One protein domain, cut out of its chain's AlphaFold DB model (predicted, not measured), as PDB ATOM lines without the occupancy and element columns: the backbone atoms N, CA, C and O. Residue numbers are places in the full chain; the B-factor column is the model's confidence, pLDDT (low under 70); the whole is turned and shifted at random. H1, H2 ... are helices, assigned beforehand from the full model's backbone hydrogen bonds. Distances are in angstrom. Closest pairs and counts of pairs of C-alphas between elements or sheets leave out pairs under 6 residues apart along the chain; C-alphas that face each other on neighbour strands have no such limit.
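AT A GLANCE: This is residues 2 to 61 of the 369 residues of an uncharacterized protein of Vanilla planifolia (UniProt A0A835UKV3). Little regular structure: mostly loops, with short helices H1, H2 and H4 gathered toward one end and H3 set away from them. Residues 2 to 14 form a loop that folds back on itself, and the H2 to H3 link turns at the other end, near Gln 37. The 60 printed residues hold four named helices, H1 to H4, and no named strand: all helix, with 23 residues in named elements. The whole is compact, radius of gyration of the C-alphas 10.6 A, spanning 31 by 23 by 19 A.

IN THESE COORDINATES: H1, residues 15 to 20, spans 8.8 A from C-alpha 15 at (-6.761, 50.809, -19.523). H2 is residues 24 to 29, 8.6 A; H3 is residues 41 to 47, 9.9 A. H4, residues 56 to 59, spans 5.8 A to C-alpha 59 at (-13.548, 46.994, -27.491).

HOW THE PARTS SIT: H1 and H2 only just touch, only at the corner, with 3 pairs of C-alphas within 8 A; the closest, Leu 19 and Ala 27, are 6.7 A apart. H4 touches H1, closest C-alphas Leu 20 and Val 59 at 5.6 A. H3 is apart from H1, H2 and H4. Every O i to N i+4 pair is within hydrogen-bond range in H1, H2 and H3; H4 is too short for one.

THE WHOLE: The printed part has no cut. The H2 to H3 link is long. Residues 51 to 53 are under 70 in pLDDT.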
ATOM      1  N   PHE A   2     -15.661  52.577 -16.503       97.31
ATOM      2  CA  PHE A   2     -14.416  52.064 -17.070       97.31
ATOM      3  C   PHE A   2     -13.857  50.944 -16.188       97.31
ATOM      4  O   PHE A   2     -14.227  50.832 -15.023       97.31
ATOM      5  N   THR A   3     -13.022  50.079 -16.769       95.12
ATOM      6  CA  THR A   3     -12.526  48.866 -16.090       95.12
ATOM      7  C   THR A   3     -11.397  49.154 -15.094       95.12
ATOM      8  O   THR A   3     -11.327  48.531 -14.042       95.12
ATOM      9  N   SER A   4     -10.520  50.106 -15.422       96.06
ATOM     10  CA  SER A   4      -9.420  50.567 -14.574       96.06
ATOM     11  C   SER A   4      -8.925  51.901 -15.111       96.06
ATOM     12  O   SER A   4      -8.612  52.002 -16.303       96.06
ATOM     13  N   GLU A   5      -8.867  52.892 -14.232       95.38
ATOM     14  CA  GLU A   5      -8.299  54.215 -14.491       95.38
ATOM     15  C   GLU A   5      -6.884  54.283 -13.894       95.38
ATOM     16  O   GLU A   5      -5.923  54.580 -14.600       95.38
ATOM     17  N   GLU A   6      -6.732  53.833 -12.652       92.25
ATOM     18  CA  GLU A   6      -5.446  53.812 -11.961       92.25
ATOM     19  C   GLU A   6      -4.456  52.791 -12.564       92.25
ATOM     20  O   GLU A   6      -4.858  51.676 -12.935       92.25
ATOM     21  N   PRO A   7      -3.146  53.109 -12.617       90.62
ATOM     22  CA  PRO A   7      -2.113  52.239 -13.180       90.62
ATOM     23  C   PRO A   7      -1.642  51.125 -12.232       90.62
ATOM     24  O   PRO A   7      -0.739  50.373 -12.586       90.62
ATOM     25  N   THR A   8      -2.232  50.989 -11.043       89.38
ATOM     26  CA  THR A   8      -1.675  50.243  -9.901       89.38
ATOM     27  C   THR A   8      -1.265  48.800 -10.196       89.38
ATOM     28  O   THR A   8      -0.231  48.355  -9.715       89.38
ATOM     29  N   ARG A   9      -2.063  48.037 -10.957       93.56
ATOM     30  CA  ARG A   9      -1.834  46.587 -11.110       93.56
ATOM     31  C   ARG A   9      -0.851  46.224 -12.224       93.56
ATOM     32  O   ARG A   9      -0.073  45.292 -12.073       93.56
ATOM     33  N   PHE A  10      -0.926  46.928 -13.350       92.06
ATOM     34  CA  PHE A  10      -0.200  46.580 -14.579       92.06
ATOM     35  C   PHE A  10       0.709  47.712 -15.083       92.06
ATOM     36  O   PHE A  10       1.272  47.607 -16.169       92.06
ATOM     37  N   GLY A  11       0.823  48.815 -14.336       89.56
ATOM     38  CA  GLY A  11       1.573  50.007 -14.743       89.56
ATOM     39  C   GLY A  11       0.938  50.774 -15.907       89.56
ATOM     40  O   GLY A  11       1.621  51.542 -16.580       89.56
ATOM     41  N   ILE A  12      -0.350  50.547 -16.191       91.56
ATOM     42  CA  ILE A  12      -1.064  51.119 -17.341       91.56
ATOM     43  C   ILE A  12      -2.273  51.904 -16.840       91.56
ATOM     44  O   ILE A  12      -3.252  51.310 -16.389       91.56
ATOM     45  N   SER A  13      -2.224  53.230 -16.965       94.31
ATOM     46  CA  SER A  13      -3.357  54.099 -16.640       94.31
ATOM     47  C   SER A  13      -4.444  54.042 -17.712       94.31
ATOM     48  O   SER A  13      -4.158  53.816 -18.892       94.31
ATOM     49  N   CYS A  14      -5.689  54.285 -17.312       96.56
ATOM     50  CA  CYS A  14      -6.858  54.424 -18.176       96.56
ATOM     51  C   CYS A  14      -7.032  53.253 -19.158       96.56
ATOM     52  O   CYS A  14      -7.376  53.446 -20.326       96.56
ATOM     53  N   LEU A  15      -6.778  52.022 -18.697       96.44
ATOM     54  CA  LEU A  15      -6.761  50.809 -19.523       96.44
ATOM     55  C   LEU A  15      -8.032  50.686 -20.373       96.44
ATOM     56  O   LEU A  15      -7.965  50.438 -21.577       96.44
ATOM     57  N   GLY A  16      -9.196  50.904 -19.755       96.75
ATOM     58  CA  GLY A  16     -10.487  50.794 -20.433       96.75
ATOM     59  C   GLY A  16     -10.689  51.860 -21.506       96.75
ATOM     60  O   GLY A  16     -11.011  51.536 -22.648       96.75
ATOM     61  N   SER A  17     -10.500  53.134 -21.165       97.94
ATOM     62  CA  SER A  17     -10.730  54.237 -22.105       97.94
ATOM     63  C   SER A  17      -9.671  54.321 -23.206       97.94
ATOM     64  O   SER A  17     -10.015  54.674 -24.333       97.94
ATOM     65  N   ARG A  18      -8.421  53.901 -22.957       97.62
ATOM     66  CA  ARG A  18      -7.397  53.725 -24.003       97.62
ATOM     67  C   ARG A  18      -7.805  52.683 -25.046       97.62
ATOM     68  O   ARG A  18      -7.635  52.934 -26.241       97.62
ATOM     69  N   LEU A  19      -8.362  51.545 -24.615       96.94
ATOM     70  CA  LEU A  19      -8.905  50.535 -25.531       96.94
ATOM     71  C   LEU A  19     -10.130  51.075 -26.275       96.94
ATOM     72  O   LEU A  19     -10.175  50.991 -27.496       96.94
ATOM     73  N   LEU A  20     -11.081  51.717 -25.589       97.75
ATOM     74  CA  LEU A  20     -12.237  52.344 -26.252       97.75
ATOM     75  C   LEU A  20     -11.802  53.374 -27.308       97.75
ATOM     76  O   LEU A  20     -12.409  53.451 -28.374       97.75
ATOM     77  N   ALA A  21     -10.728  54.127 -27.044       97.00
ATOM     78  CA  ALA A  21     -10.138  55.093 -27.968       97.00
ATOM     79  C   ALA A  21      -9.315  54.461 -29.113       97.00
ATOM     80  O   ALA A  21      -8.821  55.192 -29.975       97.00
ATOM     81  N   GLY A  22      -9.188  53.132 -29.145       95.88
ATOM     82  CA  GLY A  22      -8.627  52.374 -30.263       95.88
ATOM     83  C   GLY A  22      -7.107  52.215 -30.260       95.88
ATOM     84  O   GLY A  22      -6.525  52.108 -31.339       95.88
ATOM     85  N   SER A  23      -6.442  52.221 -29.096       95.75
ATOM     86  CA  SER A  23      -4.992  51.964 -29.042       95.75
ATOM     87  C   SER A  23      -4.676  50.502 -29.367       95.75
ATOM     88  O   SER A  23      -4.872  49.601 -28.548       95.75
ATOM     89  N   GLN A  24      -4.155  50.278 -30.574       94.38
ATOM     90  CA  GLN A  24      -3.694  48.966 -31.026       94.38
ATOM     91  C   GLN A  24      -2.434  48.528 -30.283       94.38
ATOM     92  O   GLN A  24      -2.309  47.353 -29.942       94.38
ATOM     93  N   GLU A  25      -1.533  49.466 -29.984       93.06
ATOM     94  CA  GLU A  25      -0.306  49.176 -29.243       93.06
ATOM     95  C   GLU A  25      -0.631  48.633 -27.852       93.06
ATOM     96  O   GLU A  25      -0.054  47.632 -27.432       93.06
ATOM     97  N   LEU A  26      -1.604  49.243 -27.162       93.81
ATOM     98  CA  LEU A  26      -2.062  48.751 -25.868       93.81
ATOM     99  C   LEU A  26      -2.722  47.375 -25.990       93.81
ATOM    100  O   LEU A  26      -2.402  46.486 -25.208       93.81
ATOM    101  N   ALA A  27      -3.628  47.193 -26.956       94.12
ATOM    102  CA  ALA A  27      -4.290  45.907 -27.164       94.12
ATOM    103  C   ALA A  27      -3.271  44.773 -27.363       94.12
ATOM    104  O   ALA A  27      -3.424  43.712 -26.770       94.12
ATOM    105  N   HIS A  28      -2.197  45.022 -28.118       92.44
ATOM    106  CA  HIS A  28      -1.118  44.055 -28.287       92.44
ATOM    107  C   HIS A  28      -0.318  43.838 -26.994       92.44
ATOM    108  O   HIS A  28      -0.140  42.699 -26.568       92.44
ATOM    109  N   ALA A  29       0.112  44.917 -26.332       91.50
ATOM    110  CA  ALA A  29       0.916  44.838 -25.113       91.50
ATOM    111  C   ALA A  29       0.209  44.073 -23.979       91.50
ATOM    112  O   ALA A  29       0.852  43.341 -23.230       91.50
ATOM    113  N   LEU A  30      -1.119  44.185 -23.868       92.94
ATOM    114  CA  LEU A  30      -1.906  43.501 -22.836       92.94
ATOM    115  C   LEU A  30      -1.866  41.965 -22.927       92.94
ATOM    116  O   LEU A  30      -2.218  41.303 -21.954       92.94
ATOM    117  N   HIS A  31      -1.411  41.381 -24.037       90.56
ATOM    118  CA  HIS A  31      -1.182  39.934 -24.115       90.56
ATOM    119  C   HIS A  31       0.070  39.475 -23.358       90.56
ATOM    120  O   HIS A  31       0.144  38.314 -22.960       90.56
ATOM    121  N   GLU A  32       1.038  40.367 -23.149       91.38
ATOM    122  CA  GLU A  32       2.345  40.041 -22.562       91.38
ATOM    123  C   GLU A  32       2.536  40.635 -21.161       91.38
ATOM    124  O   GLU A  32       3.434  40.231 -20.422       91.38
ATOM    125  N   VAL A  33       1.698  41.599 -20.779       91.88
ATOM    126  CA  VAL A  33       1.801  42.294 -19.495       91.88
ATOM    127  C   VAL A  33       1.352  41.396 -18.339       91.88
ATOM    128  O   VAL A  33       0.295  40.756 -18.376       91.88
ATOM    129  N   VAL A  34       2.160  41.405 -17.282       94.06
ATOM    130  CA  VAL A  34       1.916  40.723 -16.008       94.06
ATOM    131  C   VAL A  34       1.928  41.729 -14.860       94.06
ATOM    132  O   VAL A  34       2.536  42.795 -14.976       94.06
ATOM    133  N   ASP A  35       1.249  41.400 -13.763       93.88
ATOM    134  CA  ASP A  35       1.337  42.160 -12.514       93.88
ATOM    135  C   ASP A  35       2.575  41.770 -11.684       93.88
ATOM    136  O   ASP A  35       3.379  40.918 -12.073       93.88
ATOM    137  N   GLU A  36       2.745  42.399 -10.519       90.31
ATOM    138  CA  GLU A  36       3.863  42.138  -9.600       90.31
ATOM    139  C   GLU A  36       3.906  40.693  -9.073       90.31
ATOM    140  O   GLU A  36       4.954  40.228  -8.619       90.31
ATOM    141  N   GLN A  37       2.784  39.968  -9.126       94.12
ATOM    142  CA  GLN A  37       2.685  38.556  -8.756       94.12
ATOM    143  C   GLN A  37       2.850  37.630  -9.969       94.12
ATOM    144  O   GLN A  37       2.661  36.418  -9.851       94.12
ATOM    145  N   ASN A  38       3.249  38.187 -11.116       95.19
ATOM    146  CA  ASN A  38       3.451  37.487 -12.374       95.19
ATOM    147  C   ASN A  38       2.156  36.869 -12.945       95.19
ATOM    148  O   ASN A  38       2.216  35.900 -13.705       95.19
ATOM    149  N   ILE A  39       0.989  37.422 -12.591       95.88
ATOM    150  CA  ILE A  39      -0.306  37.043 -13.168       95.88
ATOM    151  C   ILE A  39      -0.520  37.860 -14.440       95.88
ATOM    152  O   ILE A  39      -0.435  39.090 -14.423       95.88
ATOM    153  N   SER A  40      -0.817  37.188 -15.552       95.19
ATOM    154  CA  SER A  40      -1.071  37.873 -16.825       95.19
ATOM    155  C   SER A  40      -2.369  38.683 -16.797       95.19
ATOM    156  O   SER A  40      -3.347  38.303 -16.143       95.19
ATOM    157  N   PHE A  41      -2.423  39.769 -17.572       94.44
ATOM    158  CA  PHE A  41      -3.657  40.537 -17.754       94.44
ATOM    159  C   PHE A  41      -4.826  39.652 -18.220       94.44
ATOM    160  O   PHE A  41      -5.931  39.754 -17.685       94.44
ATOM    161  N   VAL A  42      -4.579  38.744 -19.171       91.75
ATOM    162  CA  VAL A  42      -5.599  37.830 -19.713       91.75
ATOM    163  C   VAL A  42      -6.153  36.906 -18.628       91.75
ATOM    164  O   VAL A  42      -7.369  36.730 -18.524       91.75
ATOM    165  N   GLU A  43      -5.288  36.332 -17.793       93.38
ATOM    166  CA  GLU A  43      -5.702  35.483 -16.674       93.38
ATOM    167  C   GLU A  43      -6.513  36.269 -15.637       93.38
ATOM    168  O   GLU A  43      -7.583  35.819 -15.218       93.38
ATOM    169  N   ALA A  44      -6.052  37.468 -15.270       94.56
ATOM    170  CA  ALA A  44      -6.749  38.340 -14.333       94.56
ATOM    171  C   ALA A  44      -8.144  38.735 -14.848       94.56
ATOM    172  O   ALA A  44      -9.132  38.629 -14.118       94.56
ATOM    173  N   ALA A  45      -8.245  39.130 -16.120       93.62
ATOM    174  CA  ALA A  45      -9.506  39.484 -16.763       93.62
ATOM    175  C   ALA A  45     -10.467  38.288 -16.845       93.62
ATOM    176  O   ALA A  45     -11.659  38.436 -16.571       93.62
ATOM    177  N   ARG A  46      -9.959  37.092 -17.176       92.00
ATOM    178  CA  ARG A  46     -10.751  35.854 -17.212       92.00
ATOM    179  C   ARG A  46     -11.271  35.474 -15.828       92.00
ATOM    180  O   ARG A  46     -12.439  35.124 -15.692       92.00
ATOM    181  N   THR A  47     -10.431  35.596 -14.804       94.06
ATOM    182  CA  THR A  47     -10.792  35.311 -13.405       94.06
ATOM    183  C   THR A  47     -11.904  36.235 -12.912       94.06
ATOM    184  O   THR A  47     -12.803  35.797 -12.201       94.06
ATOM    185  N   ALA A  48     -11.892  37.497 -13.344       93.94
ATOM    186  CA  ALA A  48     -12.948  38.464 -13.054       93.94
ATOM    187  C   ALA A  48     -14.241  38.249 -13.873       93.94
ATOM    188  O   ALA A  48     -15.202  38.995 -13.696       93.94
ATOM    189  N   GLY A  49     -14.288  37.248 -14.762       92.56
ATOM    190  CA  GLY A  49     -15.459  36.936 -15.588       92.56
ATOM    191  C   GLY A  49     -15.571  37.747 -16.882       92.56
ATOM    192  O   GLY A  49     -16.620  37.703 -17.521       92.56
ATOM    193  N   TYR A  50     -14.519  38.474 -17.279       87.88
ATOM    194  CA  TYR A  50     -14.478  39.201 -18.549       87.88
ATOM    195  C   TYR A  50     -14.007  38.306 -19.704       87.88
ATOM    196  O   TYR A  50     -14.809  37.570 -20.268       87.88
ATOM    197  N   ALA A  51     -12.730  38.400 -20.090       66.56
ATOM    198  CA  ALA A  51     -12.171  37.984 -21.381       66.56
ATOM    199  C   ALA A  51     -12.395  36.498 -21.751       66.56
ATOM    200  O   ALA A  51     -11.513  35.651 -21.599       66.56
ATOM    201  N   SER A  52     -13.580  36.190 -22.285       61.75
ATOM    202  CA  SER A  52     -13.881  34.952 -23.013       61.75
ATOM    203  C   SER A  52     -13.414  35.009 -24.472       61.75
ATOM    204  O   SER A  52     -13.296  33.969 -25.114       61.75
ATOM    205  N   GLN A  53     -13.120  36.211 -24.977       60.31
ATOM    206  CA  GLN A  53     -12.512  36.458 -26.281       60.31
ATOM    207  C   GLN A  53     -11.121  37.068 -26.100       60.31
ATOM    208  O   GLN A  53     -10.937  37.970 -25.283       60.31
ATOM    209  N   GLU A  54     -10.153  36.567 -26.868       72.62
ATOM    210  CA  GLU A  54      -8.765  37.045 -26.846       72.62
ATOM    211  C   GLU A  54      -8.578  38.333 -27.665       72.62
ATOM    212  O   GLU A  54      -7.620  39.064 -27.443       72.62
ATOM    213  N   ASP A  55      -9.501  38.653 -28.578       86.69
ATOM    214  CA  ASP A  55      -9.406  39.841 -29.427       86.69
ATOM    215  C   ASP A  55      -9.912  41.110 -28.719       86.69
ATOM    216  O   ASP A  55     -11.113  41.410 -28.677       86.69
ATOM    217  N   LEU A  56      -8.968  41.897 -28.202       91.81
ATOM    218  CA  LEU A  56      -9.237  43.179 -27.548       91.81
ATOM    219  C   LEU A  56      -9.643  44.299 -28.521       91.81
ATOM    220  O   LEU A  56     -10.164  45.322 -28.073       91.81
ATOM    221  N   SER A  57      -9.469  44.126 -29.838       92.69
ATOM    222  CA  SER A  57      -9.893  45.132 -30.827       92.69
ATOM    223  C   SER A  57     -11.416  45.287 -30.897       92.69
ATOM    224  O   SER A  57     -11.923  46.345 -31.271       92.69
ATOM    225  N   SER A  58     -12.154  44.272 -30.436       92.75
ATOM    226  CA  SER A  58     -13.612  44.305 -30.280       92.75
ATOM    227  C   SER A  58     -14.110  45.400 -29.322       92.75
ATOM    228  O   SER A  58     -15.265  45.816 -29.412       92.75
ATOM    229  N   VAL A  59     -13.243  45.905 -28.434       94.94
ATOM    230  CA  VAL A  59     -13.548  46.994 -27.491       94.94
ATOM    231  C   VAL A  59     -13.529  48.365 -28.179       94.94
ATOM    232  O   VAL A  59     -14.099  49.325 -27.664       94.94
ATOM    233  N   PHE A  60     -12.884  48.492 -29.339       96.75
ATOM    234  CA  PHE A  60     -12.620  49.791 -29.949       96.75
ATOM    235  C   PHE A  60     -13.912  50.468 -30.410       96.75
ATOM    236  O   PHE A  60     -14.729  49.888 -31.130       96.75
ATOM    237  N   LEU A  61     -14.077  51.744 -30.060       96.50
ATOM    238  CA  LEU A  61     -15.193  52.549 -30.535       96.50
ATOM    239  C   LEU A  61     -14.796  53.370 -31.758       96.50
ATOM    240  O   LEU A  61     -13.715  53.955 -31.843       96.50
TER     241      LEU A  61